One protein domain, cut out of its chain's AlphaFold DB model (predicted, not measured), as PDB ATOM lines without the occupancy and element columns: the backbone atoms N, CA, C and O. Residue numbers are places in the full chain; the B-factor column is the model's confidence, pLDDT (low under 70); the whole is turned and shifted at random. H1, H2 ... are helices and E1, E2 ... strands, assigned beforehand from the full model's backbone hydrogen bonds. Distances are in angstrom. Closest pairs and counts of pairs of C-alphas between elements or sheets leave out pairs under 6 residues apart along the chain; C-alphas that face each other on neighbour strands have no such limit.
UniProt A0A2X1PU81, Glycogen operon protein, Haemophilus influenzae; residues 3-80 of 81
ATOM      1  N   TRP A   3      13.773 -44.566  42.734       97.56
ATOM      2  CA  TRP A   3      14.014 -43.354  41.953       97.56
ATOM      3  C   TRP A   3      15.269 -42.687  42.497       97.56
ATOM      4  O   TRP A   3      15.308 -42.356  43.684       97.56
ATOM      5  N   LEU A   4      16.281 -42.523  41.654       98.19
ATOM      6  CA  LEU A   4      17.566 -41.951  42.027       98.19
ATOM      7  C   LEU A   4      17.822 -40.663  41.249       98.19
ATOM      8  O   LEU A   4      17.382 -40.519  40.109       98.19
ATOM      9  N   ASN A   5      18.560 -39.743  41.850       97.69
ATOM     10  CA  ASN A   5      19.066 -38.559  41.172       97.69
ATOM     11  C   ASN A   5      20.284 -38.907  40.292       97.69
ATOM     12  O   ASN A   5      20.705 -40.063  40.182       97.69
ATOM     13  N   ILE A   6      20.875 -37.901  39.645       96.56
ATOM     14  CA  ILE A   6      22.033 -38.100  38.761       96.56
ATOM     15  C   ILE A   6      23.279 -38.623  39.486       96.56
ATOM     16  O   ILE A   6      24.144 -39.186  38.831       96.56
ATOM     17  N   VAL A   7      23.375 -38.499  40.816       96.50
ATOM     18  CA  VAL A   7      24.511 -39.028  41.590       96.50
ATOM     19  C   VAL A   7      24.272 -40.445  42.133       96.50
ATOM     20  O   VAL A   7      25.162 -41.014  42.757       96.50
ATOM     21  N   GLY A   8      23.107 -41.043  41.854       95.94
ATOM     22  CA  GLY A   8      22.777 -42.414  42.256       95.94
ATOM     23  C   GLY A   8      22.180 -42.527  43.661       95.94
ATOM     24  O   GLY A   8      22.082 -43.631  44.196       95.94
ATOM     25  N   GLU A   9      21.756 -41.411  44.253       96.75
ATOM     26  CA  GLU A   9      21.114 -41.356  45.568       96.75
ATOM     27  C   GLU A   9      19.591 -41.244  45.436       96.75
ATOM     28  O   GLU A   9      19.112 -40.754  44.413       96.75
ATOM     29  N   PRO A  10      18.797 -41.680  46.433       97.56
ATOM     30  CA  PRO A  10      17.345 -41.522  46.401       97.56
ATOM     31  C   PRO A  10      16.925 -40.067  46.168       97.56
ATOM     32  O   PRO A  10      17.396 -39.171  46.862       97.56
ATOM     33  N   MET A  11      16.005 -39.849  45.226       97.69
ATOM     34  CA  MET A  11      15.470 -38.514  44.931       97.69
ATOM     35  C   MET A  11      14.863 -37.864  46.181       97.69
ATOM     36  O   MET A  11      13.953 -38.432  46.797       97.69
ATOM     37  N   THR A  12      15.299 -36.648  46.507       96.81
ATOM     38  CA  THR A  12      14.646 -35.792  47.509       96.81
ATOM     39  C   THR A  12      13.520 -34.963  46.886       96.81
ATOM     40  O   THR A  12      13.345 -34.932  45.666       96.81
ATOM     41  N   VAL A  13      12.729 -34.267  47.711       95.62
ATOM     42  CA  VAL A  13      11.691 -33.343  47.210       95.62
ATOM     43  C   VAL A  13      12.325 -32.208  46.402       95.62
ATOM     44  O   VAL A  13      11.784 -31.804  45.372       95.62
ATOM     45  N   GLU A  14      13.488 -31.731  46.836       95.56
ATOM     46  CA  GLU A  14      14.261 -30.690  46.170       95.56
ATOM     47  C   GLU A  14      14.741 -31.153  44.791       95.56
ATOM     48  O   GLU A  14      14.606 -30.406  43.822       95.56
ATOM     49  N   ASP A  15      15.219 -32.396  44.668       96.06
ATOM     50  CA  ASP A  15      15.661 -32.964  43.389       96.06
ATOM     51  C   ASP A  15      14.520 -33.017  42.364       96.06
ATOM     52  O   ASP A  15      14.710 -32.672  41.196       96.06
ATOM     53  N   TRP A  16      13.308 -33.387  42.796       93.81
ATOM     54  CA  TRP A  16      12.126 -33.413  41.926       93.81
ATOM     55  C   TRP A  16      11.744 -32.035  41.388       93.81
ATOM     56  O   TRP A  16      11.225 -31.917  40.277       93.81
ATOM     57  N   GLN A  17      11.987 -30.989  42.176       92.69
ATOM     58  CA  GLN A  17      11.676 -29.609  41.812       92.69
ATOM     59  C   GLN A  17      12.855 -28.901  41.132       92.69
ATOM     60  O   GLN A  17      12.696 -27.787  40.623       92.69
ATOM     61  N   ASN A  18      14.026 -29.543  41.073       90.12
ATOM     62  CA  ASN A  18      15.231 -28.961  40.512       90.12
ATOM     63  C   ASN A  18      15.147 -28.863  38.981       90.12
ATOM     64  O   ASN A  18      15.465 -29.786  38.223       90.12
ATOM     65  N   GLN A  19      14.764 -27.674  38.516       86.81
ATOM     66  CA  GLN A  19      14.650 -27.366  37.095       86.81
ATOM     67  C   GLN A  19      15.995 -27.311  36.357       86.81
ATOM     68  O   GLN A  19      15.990 -27.293  35.125       86.81
ATOM     69  N   GLN A  20      17.126 -27.278  37.070       87.25
ATOM     70  CA  GLN A  20      18.454 -27.242  36.458       87.25
ATOM     71  C   GLN A  20      18.940 -28.624  36.032       87.25
ATOM     72  O   GLN A  20      19.660 -28.706  35.037       87.25
ATOM     73  N   THR A  21      18.560 -29.684  36.751       88.25
ATOM     74  CA  THR A  21      19.013 -31.055  36.471       88.25
ATOM     75  C   THR A  21      18.043 -31.789  35.555       88.25
ATOM     76  O   THR A  21      18.462 -32.292  34.519       88.25
ATOM     77  N   LYS A  22      16.743 -31.828  35.905       92.06
ATOM     78  CA  LYS A  22      15.677 -32.516  35.139       92.06
ATOM     79  C   LYS A  22      16.106 -33.883  34.574       92.06
ATOM     80  O   LYS A  22      15.823 -34.218  33.423       92.06
ATOM     81  N   ALA A  23      16.808 -34.663  35.384       96.00
ATOM     82  CA  ALA A  23      17.331 -35.965  35.014       96.00
ATOM     83  C   ALA A  23      17.295 -36.889  36.229       96.00
ATOM     84  O   ALA A  23      17.451 -36.434  37.363       96.00
ATOM     85  N   LEU A  24      17.043 -38.172  35.990       97.62
ATOM     86  CA  LEU A  24      16.870 -39.168  37.042       97.62
ATOM     87  C   LEU A  24      17.210 -40.572  36.546       97.62
ATOM     88  O   LEU A  24      17.315 -40.820  35.342       97.62
ATOM     89  N   GLN A  25      17.333 -41.493  37.492       98.00
ATOM     90  CA  GLN A  25      17.494 -42.919  37.250       98.00
ATOM     91  C   GLN A  25      16.337 -43.683  37.900       98.00
ATOM     92  O   GLN A  25      15.890 -43.338  38.995       98.00
ATOM     93  N   VAL A  26      15.860 -44.744  37.255       97.81
ATOM     94  CA  VAL A  26      14.833 -45.635  37.808       97.81
ATOM     95  C   VAL A  26      15.365 -47.058  37.847       97.81
ATOM     96  O   VAL A  26      15.595 -47.670  36.807       97.81
ATOM     97  N   VAL A  27      15.527 -47.601  39.052       96.44
ATOM     98  CA  VAL A  27      15.893 -49.006  39.260       96.44
ATOM     99  C   VAL A  27      14.626 -49.855  39.197       96.44
ATOM    100  O   VAL A  27      13.735 -49.714  40.045       96.44
ATOM    101  N   LEU A  28      14.552 -50.763  38.225       95.06
ATOM    102  CA  LEU A  28      13.436 -51.688  38.017       95.06
ATOM    103  C   LEU A  28      13.902 -53.125  38.285       95.06
ATOM    104  O   LEU A  28      14.955 -53.550  37.809       95.06
ATOM    105  N   ASP A  29      13.127 -53.848  39.095       92.50
ATOM    106  CA  ASP A  29      13.384 -55.243  39.499       92.50
ATOM    107  C   ASP A  29      14.809 -55.534  40.012       92.50
ATOM    108  O   ASP A  29      15.301 -56.652  39.936       92.50
ATOM    109  N   ASN A  30      15.515 -54.511  40.511       86.75
ATOM    110  CA  ASN A  30      16.925 -54.620  40.888       86.75
ATOM    111  C   ASN A  30      17.771 -55.311  39.801       86.75
ATOM    112  O   ASN A  30      18.674 -56.062  40.159       86.75
ATOM    113  N   ARG A  31      17.485 -55.079  38.518       91.38
ATOM    114  CA  ARG A  31      18.231 -55.631  37.367       91.38
ATOM    115  C   ARG A  31      18.332 -54.667  36.197       91.38
ATOM    116  O   ARG A  31      19.242 -54.738  35.383       91.38
ATOM    117  N   TRP A  32      17.379 -53.750  36.114       95.31
ATOM    118  CA  TRP A  32      17.291 -52.774  35.045       95.31
ATOM    119  C   TRP A  32      17.455 -51.376  35.614       95.31
ATOM    120  O   TRP A  32      16.979 -51.077  36.715       95.31
ATOM    121  N   LEU A  33      18.101 -50.516  34.837       96.69
ATOM    122  CA  LEU A  33      18.281 -49.113  35.164       96.69
ATOM    123  C   LEU A  33      17.845 -48.269  33.978       96.69
ATOM    124  O   LEU A  33      18.462 -48.307  32.918       96.69
ATOM    125  N   LEU A  34      16.781 -47.499  34.162       97.00
ATOM    126  CA  LEU A  34      16.338 -46.519  33.184       97.00
ATOM    127  C   LEU A  34      16.958 -45.165  33.526       97.00
ATOM    128  O   LEU A  34      16.643 -44.591  34.564       97.00
ATOM    129  N   LEU A  35      17.810 -44.651  32.648       97.19
ATOM    130  CA  LEU A  35      18.323 -43.287  32.701       97.19
ATOM    131  C   LEU A  35      17.404 -42.378  31.895       97.19
ATOM    132  O   LEU A  35      17.061 -42.710  30.759       97.19
ATOM    133  N   ILE A  36      17.027 -41.232  32.457       96.88
ATOM    134  CA  ILE A  36      16.198 -40.228  31.786       96.88
ATOM    135  C   ILE A  36      16.895 -38.877  31.893       96.88
ATOM    136  O   ILE A  36      17.142 -38.394  32.996       96.88
ATOM    137  N   ASN A  37      17.161 -38.249  30.749       96.19
ATOM    138  CA  ASN A  37      17.579 -36.858  30.644       96.19
ATOM    139  C   ASN A  37      16.470 -36.060  29.944       96.19
ATOM    140  O   ASN A  37      16.202 -36.283  28.767       96.19
ATOM    141  N   ALA A  38      15.822 -35.127  30.645       94.06
ATOM    142  CA  ALA A  38      14.806 -34.252  30.054       94.06
ATOM    143  C   ALA A  38      15.362 -32.878  29.628       94.06
ATOM    144  O   ALA A  38      14.588 -31.967  29.327       94.06
ATOM    145  N   LYS A  39      16.689 -32.702  29.611       91.62
ATOM    146  CA  LYS A  39      17.356 -31.479  29.154       91.62
ATOM    147  C   LYS A  39      17.858 -31.599  27.730       91.62
ATOM    148  O   LYS A  39      18.221 -32.678  27.285       91.62
ATOM    149  N   ALA A  40      17.934 -30.464  27.039       90.25
ATOM    150  CA  ALA A  40      18.594 -30.401  25.741       90.25
ATOM    151  C   ALA A  40      20.101 -30.683  25.866       90.25
ATOM    152  O   ALA A  40      20.669 -31.320  24.982       90.25
ATOM    153  N   GLU A  41      20.725 -30.243  26.964       92.25
ATOM    154  CA  GLU A  41      22.138 -30.478  27.255       92.25
ATOM    155  C   GLU A  41      22.403 -31.881  27.814       92.25
ATOM    156  O   GLU A  41      21.528 -32.518  28.409       92.25
ATOM    157  N   GLY A  42      23.653 -32.324  27.677       92.31
ATOM    158  CA  GLY A  42      24.105 -33.597  28.216       92.31
ATOM    159  C   GLY A  42      24.034 -33.672  29.741       92.31
ATOM    160  O   GLY A  42      24.151 -32.662  30.445       92.31
ATOM    161  N   GLN A  43      23.825 -34.882  30.256       94.69
ATOM    162  CA  GLN A  43      23.842 -35.188  31.685       94.69
ATOM    163  C   GLN A  43      24.732 -36.397  31.958       94.69
ATOM    164  O   GLN A  43      24.639 -37.419  31.276       94.69
ATOM    165  N   MET A  44      25.572 -36.257  32.983       95.62
ATOM    166  CA  MET A  44      26.438 -37.311  33.492       95.62
ATOM    167  C   MET A  44      25.787 -37.941  34.721       95.62
ATOM    168  O   MET A  44      25.472 -37.253  35.691       95.62
ATOM    169  N   PHE A  45      25.586 -39.251  34.666       96.81
ATOM    170  CA  PHE A  45      24.983 -40.051  35.722       96.81
ATOM    171  C   PHE A  45      26.056 -40.877  36.422       96.81
ATOM    172  O   PHE A  45      26.838 -41.554  35.759       96.81
ATOM    173  N   HIS A  46      26.050 -40.886  37.750       97.25
ATOM    174  CA  HIS A  46      26.753 -41.875  38.556       97.25
ATOM    175  C   HIS A  46      25.822 -43.060  38.800       97.25
ATOM    176  O   HIS A  46      24.759 -42.933  39.413       97.25
ATOM    177  N   LEU A  47      26.217 -44.216  38.288       96.25
ATOM    178  CA  LEU A  47      25.411 -45.422  38.308       96.25
ATOM    179  C   LEU A  47      25.577 -46.167  39.641       96.25
ATOM    180  O   LEU A  47      26.697 -46.264  40.158       96.25
ATOM    181  N   PRO A  48      24.508 -46.792  40.166       93.81
ATOM    182  CA  PRO A  48      24.599 -47.703  41.302       93.81
ATOM    183  C   PRO A  48      25.654 -48.787  41.074       93.81
ATOM    184  O   PRO A  48      25.828 -49.244  39.945       93.81
ATOM    185  N   ASN A  49      26.324 -49.218  42.147       90.06
ATOM    186  CA  ASN A  49      27.478 -50.124  42.105       90.06
ATOM    187  C   ASN A  49      27.156 -51.516  41.524       90.06
ATOM    188  O   ASN A  49      26.859 -52.452  42.270       90.06
ATOM    189  N   ARG A  50      27.196 -51.625  40.193       89.38
ATOM    190  CA  ARG A  50      26.959 -52.812  39.355       89.38
ATOM    191  C   ARG A  50      27.575 -52.617  37.976       89.38
ATOM    192  O   ARG A  50      27.790 -51.487  37.553       89.38
ATOM    193  N   LYS A  51      27.788 -53.718  37.255       90.44
ATOM    194  CA  LYS A  51      28.300 -53.706  35.880       90.44
ATOM    195  C   LYS A  51      27.153 -53.538  34.889       90.44
ATOM    196  O   LYS A  51      26.557 -54.519  34.470       90.44
ATOM    197  N   TRP A  52      26.853 -52.299  34.530       93.25
ATOM    198  CA  TRP A  52      25.764 -51.991  33.609       93.25
ATOM    199  C   TRP A  52      26.176 -52.143  32.142       93.25
ATOM    200  O   TRP A  52      27.287 -51.779  31.755       93.25
ATOM    201  N   LYS A  53      25.251 -52.625  31.310       92.19
ATOM    202  CA  LYS A  53      25.374 -52.676  29.848       92.19
ATOM    203  C   LYS A  53      24.172 -52.009  29.184       92.19
ATOM    204  O   LYS A  53      23.046 -52.218  29.644       92.19
ATOM    205  N   PRO A  54      24.374 -51.246  28.098       91.19
ATOM    206  CA  PRO A  54      23.288 -50.577  27.402       91.19
ATOM    207  C   PRO A  54      22.486 -51.590  26.585       91.19
ATOM    208  O   PRO A  54      23.063 -52.428  25.899       91.19
ATOM    209  N   GLN A  55      21.157 -51.515  26.666       91.44
ATOM    210  CA  GLN A  55      20.256 -52.428  25.955       91.44
ATOM    211  C   GLN A  55      19.489 -51.703  24.853       91.44
ATOM    212  O   GLN A  55      19.488 -52.123  23.699       91.44
ATOM    213  N   ILE A  56      18.840 -50.590  25.201       87.50
ATOM    214  CA  ILE A  56      18.049 -49.789  24.264       87.50
ATOM    215  C   ILE A  56      18.023 -48.327  24.710       87.50
ATOM    216  O   ILE A  56      18.029 -48.039  25.903       87.50
ATOM    217  N   GLY A  57      17.983 -47.385  23.773       83.38
ATOM    218  CA  GLY A  57      17.884 -45.960  24.077       83.38
ATOM    219  C   GLY A  57      17.608 -45.131  22.832       83.38
ATOM    220  O   GLY A  57      17.734 -45.621  21.712       83.38
ATOM    221  N   THR A  58      17.199 -43.880  23.028       80.56
ATOM    222  CA  THR A  58      16.902 -42.947  21.924       80.56
ATOM    223  C   THR A  58      18.100 -42.104  21.502       80.56
ATOM    224  O   THR A  58      18.042 -41.449  20.467       80.56
ATOM    225  N   HIS A  59      19.168 -42.109  22.299       73.00
ATOM    226  CA  HIS A  59      20.357 -41.285  22.114       73.00
ATOM    227  C   HIS A  59      21.622 -42.073  22.446       73.00
ATOM    228  O   HIS A  59      21.562 -43.121  23.094       73.00
ATOM    229  N   ASN A  60      22.763 -41.544  22.003       77.69
ATOM    230  CA  ASN A  60      24.064 -42.130  22.285       77.69
ATOM    231  C   ASN A  60      24.331 -42.055  23.790       77.69
ATOM    232  O   ASN A  60      24.421 -40.966  24.358       77.69
ATOM    233  N   VAL A  61      24.430 -43.226  24.416       86.12
ATOM    234  CA  VAL A  61      24.944 -43.366  25.773       86.12
ATOM    235  C   VAL A  61      26.411 -43.759  25.687       86.12
ATOM    236  O   VAL A  61      26.758 -44.726  25.004       86.12
ATOM    237  N   THR A  62      27.267 -43.027  26.385       88.06
ATOM    238  CA  THR A  62      28.655 -43.438  26.610       88.06
ATOM    239  C   THR A  62      28.749 -43.986  28.025       88.06
ATOM    240  O   THR A  62      28.317 -43.320  28.963       88.06
ATOM    241  N   LEU A  63      29.263 -45.207  28.181       89.69
ATOM    242  CA  LEU A  63      29.443 -45.854  29.480       89.69
ATOM    243  C   LEU A  63      30.928 -46.011  29.782       89.69
ATOM    244  O   LEU A  63      31.641 -46.700  29.053       89.69
ATOM    245  N   GLU A  64      31.362 -45.421  30.890       86.56
ATOM    246  CA  GLU A  64      32.730 -45.517  31.389       86.56
ATOM    247  C   GLU A  64      32.699 -45.870  32.877       86.56
ATOM    248  O   GLU A  64      32.286 -45.078  33.723       86.56
ATOM    249  N   ALA A  65      33.122 -47.092  33.209       85.75
ATOM    250  CA  ALA A  65      33.045 -47.634  34.566       85.75
ATOM    251  C   ALA A  65      31.628 -47.504  35.176       85.75
ATOM    252  O   ALA A  65      30.698 -48.147  34.697       85.75
ATOM    253  N   GLN A  66      31.472 -46.685  36.225       90.94
ATOM    254  CA  GLN A  66      30.197 -46.414  36.902       90.94
ATOM    255  C   GLN A  66      29.569 -45.083  36.475       90.94
ATOM    256  O   GLN A  66      28.765 -44.527  37.219       90.94
ATOM    257  N   GLN A  67      29.937 -44.547  35.314       94.62
ATOM    258  CA  GLN A  67      29.363 -43.319  34.786       94.62
ATOM    259  C   GLN A  67      28.701 -43.558  33.433       94.62
ATOM    260  O   GLN A  67      29.191 -44.333  32.610       94.62
ATOM    261  N   ALA A  68      27.575 -42.883  33.219       95.06
ATOM    262  CA  ALA A  68      26.903 -42.825  31.930       95.06
ATOM    263  C   ALA A  68      26.699 -41.374  31.515       95.06
ATOM    264  O   ALA A  68      26.195 -40.576  32.302       95.06
ATOM    265  N   GLU A  69      27.012 -41.046  30.270       95.19
ATOM    266  CA  GLU A  69      26.645 -39.763  29.680       95.19
ATOM    267  C   GLU A  69      25.493 -39.960  28.693       95.19
ATOM    268  O   GLU A  69      25.597 -40.765  27.768       95.19
ATOM    269  N   LEU A  70      24.401 -39.212  28.879       94.38
ATOM    270  CA  LEU A  70      23.389 -39.002  27.841       94.38
ATOM    271  C   LEU A  70      23.585 -37.608  27.263       94.38
ATOM    272  O   LEU A  70      23.339 -36.627  27.961       94.38
ATOM    273  N   SER A  71      23.993 -37.518  25.997       91.56
ATOM    274  CA  SER A  71      24.429 -36.264  25.360       91.56
ATOM    275  C   SER A  71      23.322 -35.222  25.147       91.56
ATOM    276  O   SER A  71      23.620 -34.060  24.883       91.56
ATOM    277  N   SER A  72      22.053 -35.626  25.215       92.94
ATOM    278  CA  SER A  72      20.887 -34.763  24.997       92.94
ATOM    279  C   SER A  72      19.612 -35.384  25.575       92.94
ATOM    280  O   SER A  72      19.652 -36.446  26.205       92.94
ATOM    281  N   MET A  73      18.478 -34.719  25.345       94.69
ATOM    282  CA  MET A  73      17.166 -35.127  25.844       94.69
ATOM    283  C   MET A  73      16.809 -36.524  25.350       94.69
ATOM    284  O   MET A  73      16.580 -36.719  24.163       94.69
ATOM    285  N   GLY A  74      16.684 -37.486  26.251       95.06
ATOM    286  CA  GLY A  74      16.429 -38.864  25.882       95.06
ATOM    287  C   GLY A  74      16.415 -39.800  27.073       95.06
ATOM    288  O   GLY A  74      16.429 -39.387  28.232       95.06
ATOM    289  N   PHE A  75      16.388 -41.089  26.766       96.00
ATOM    290  CA  PHE A  75      16.479 -42.129  27.773       96.00
ATOM    291  C   PHE A  75      17.321 -43.297  27.272       96.00
ATOM    292  O   PHE A  75      17.449 -43.520  26.063       96.00
ATOM    293  N   CYS A  76      17.854 -44.062  28.217       95.44
ATOM    294  CA  CYS A  76      18.533 -45.320  27.952       95.44
ATOM    295  C   CYS A  76      18.198 -46.339  29.041       95.44
ATOM    296  O   CYS A  76      18.189 -46.012  30.224       95.44
ATOM    297  N   MET A  77      17.918 -47.569  28.632       95.56
ATOM    298  CA  MET A  77      17.765 -48.718  29.507       95.56
ATOM    299  C   MET A  77      19.084 -49.487  29.564       95.56
ATOM    300  O   MET A  77      19.614 -49.910  28.531       95.56
ATOM    301  N   LEU A  78      19.571 -49.703  30.779       95.31
ATOM    302  CA  LEU A  78      20.712 -50.547  31.088       95.31
ATOM    303  C   LEU A  78      20.250 -51.807  31.822       95.31
ATOM    304  O   LEU A  78      19.203 -51.817  32.473       95.31
ATOM    305  N   ASN A  79      21.061 -52.851  31.747       94.62
ATOM    306  CA  ASN A  79      20.878 -54.098  32.485       94.62
ATOM    307  C   ASN A  79      22.210 -54.528  33.129       94.62
ATOM    308  O   ASN A  79      23.267 -54.132  32.632       94.62
ATOM    309  N   ASP A  80      22.163 -55.257  34.246       87.69
ATOM    310  CA  ASP A  80      23.336 -55.668  35.033       87.69
ATOM    311  C   ASP A  80      23.839 -57.112  34.797       87.69
ATOM    312  O   ASP A  80      24.689 -57.585  35.558       87.69
TER     313      ASP A  80
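What this domain is: This is residues 3 to 80 of the 81 residues of the protein "Glycogen operon protein" of Haemophilus influenzae (UniProt A0A2X1PU81). Two small sheets lie face to face as a sandwich, a strongly twisted one of E1, E2, E7 and E4 and a smaller one of E3, E6 and E5, their strands crossed at 38 degrees. Residues 3 to 9 pack on the edge strands E1 and E3, and the short helix H1 sits outside the sandwich. The 78 printed residues hold H1, then E1 to E7 in order; both sheets are antiparallel and the class is mostly strand. The whole is compact, with a radius of gyration of the C-alphas of 11.3 A and spans of 29 by 23 by 19 A.

How they stand to each other: The larger sheet runs E1, residues 23 to 28; E2, 32 to 37; E7, 74 to 79; E4, 53 to 57. E1 and E2 form a hairpin, with N 26 and O 34 2.8 A apart. Between the antiparallel neighbours E2 and E7, N 35 and O 76 are within hydrogen-bond range at 2.8 A, and between the antiparallel neighbours E7 and E4, N 77 and O 56 are within hydrogen-bond range at 2.8 A. The other sheet runs E3, residues 43 to 46; E6, 67 to 70; E5, 61 to 64. N 45 and O 68 are 2.8 A apart; in the hairpin E5 and E6, N 67 and O 64 are 2.9 A apart. The facing parts are 9.4 A centre to centre. H1, residues 13 to 17, is only just not on the larger sheet, with 4 pairs of C-alphas within 10 A; its O i to N i+4 pair is within hydrogen-bond range.

Where its parts are: H1 begins at C-alpha 13 (11.691, -33.343, 47.210). E1 and E2 each measure 16.5 A, E7 17.2 A. E7 ends at C-alpha 79 (20.878, -54.098, 32.485).

The domain as a whole: The C-alphas of Glu 14 and Gln 55 are farthest apart, 30.3 A. The printed part has no cut, no link is long, and no printed residue has pLDDT under 70.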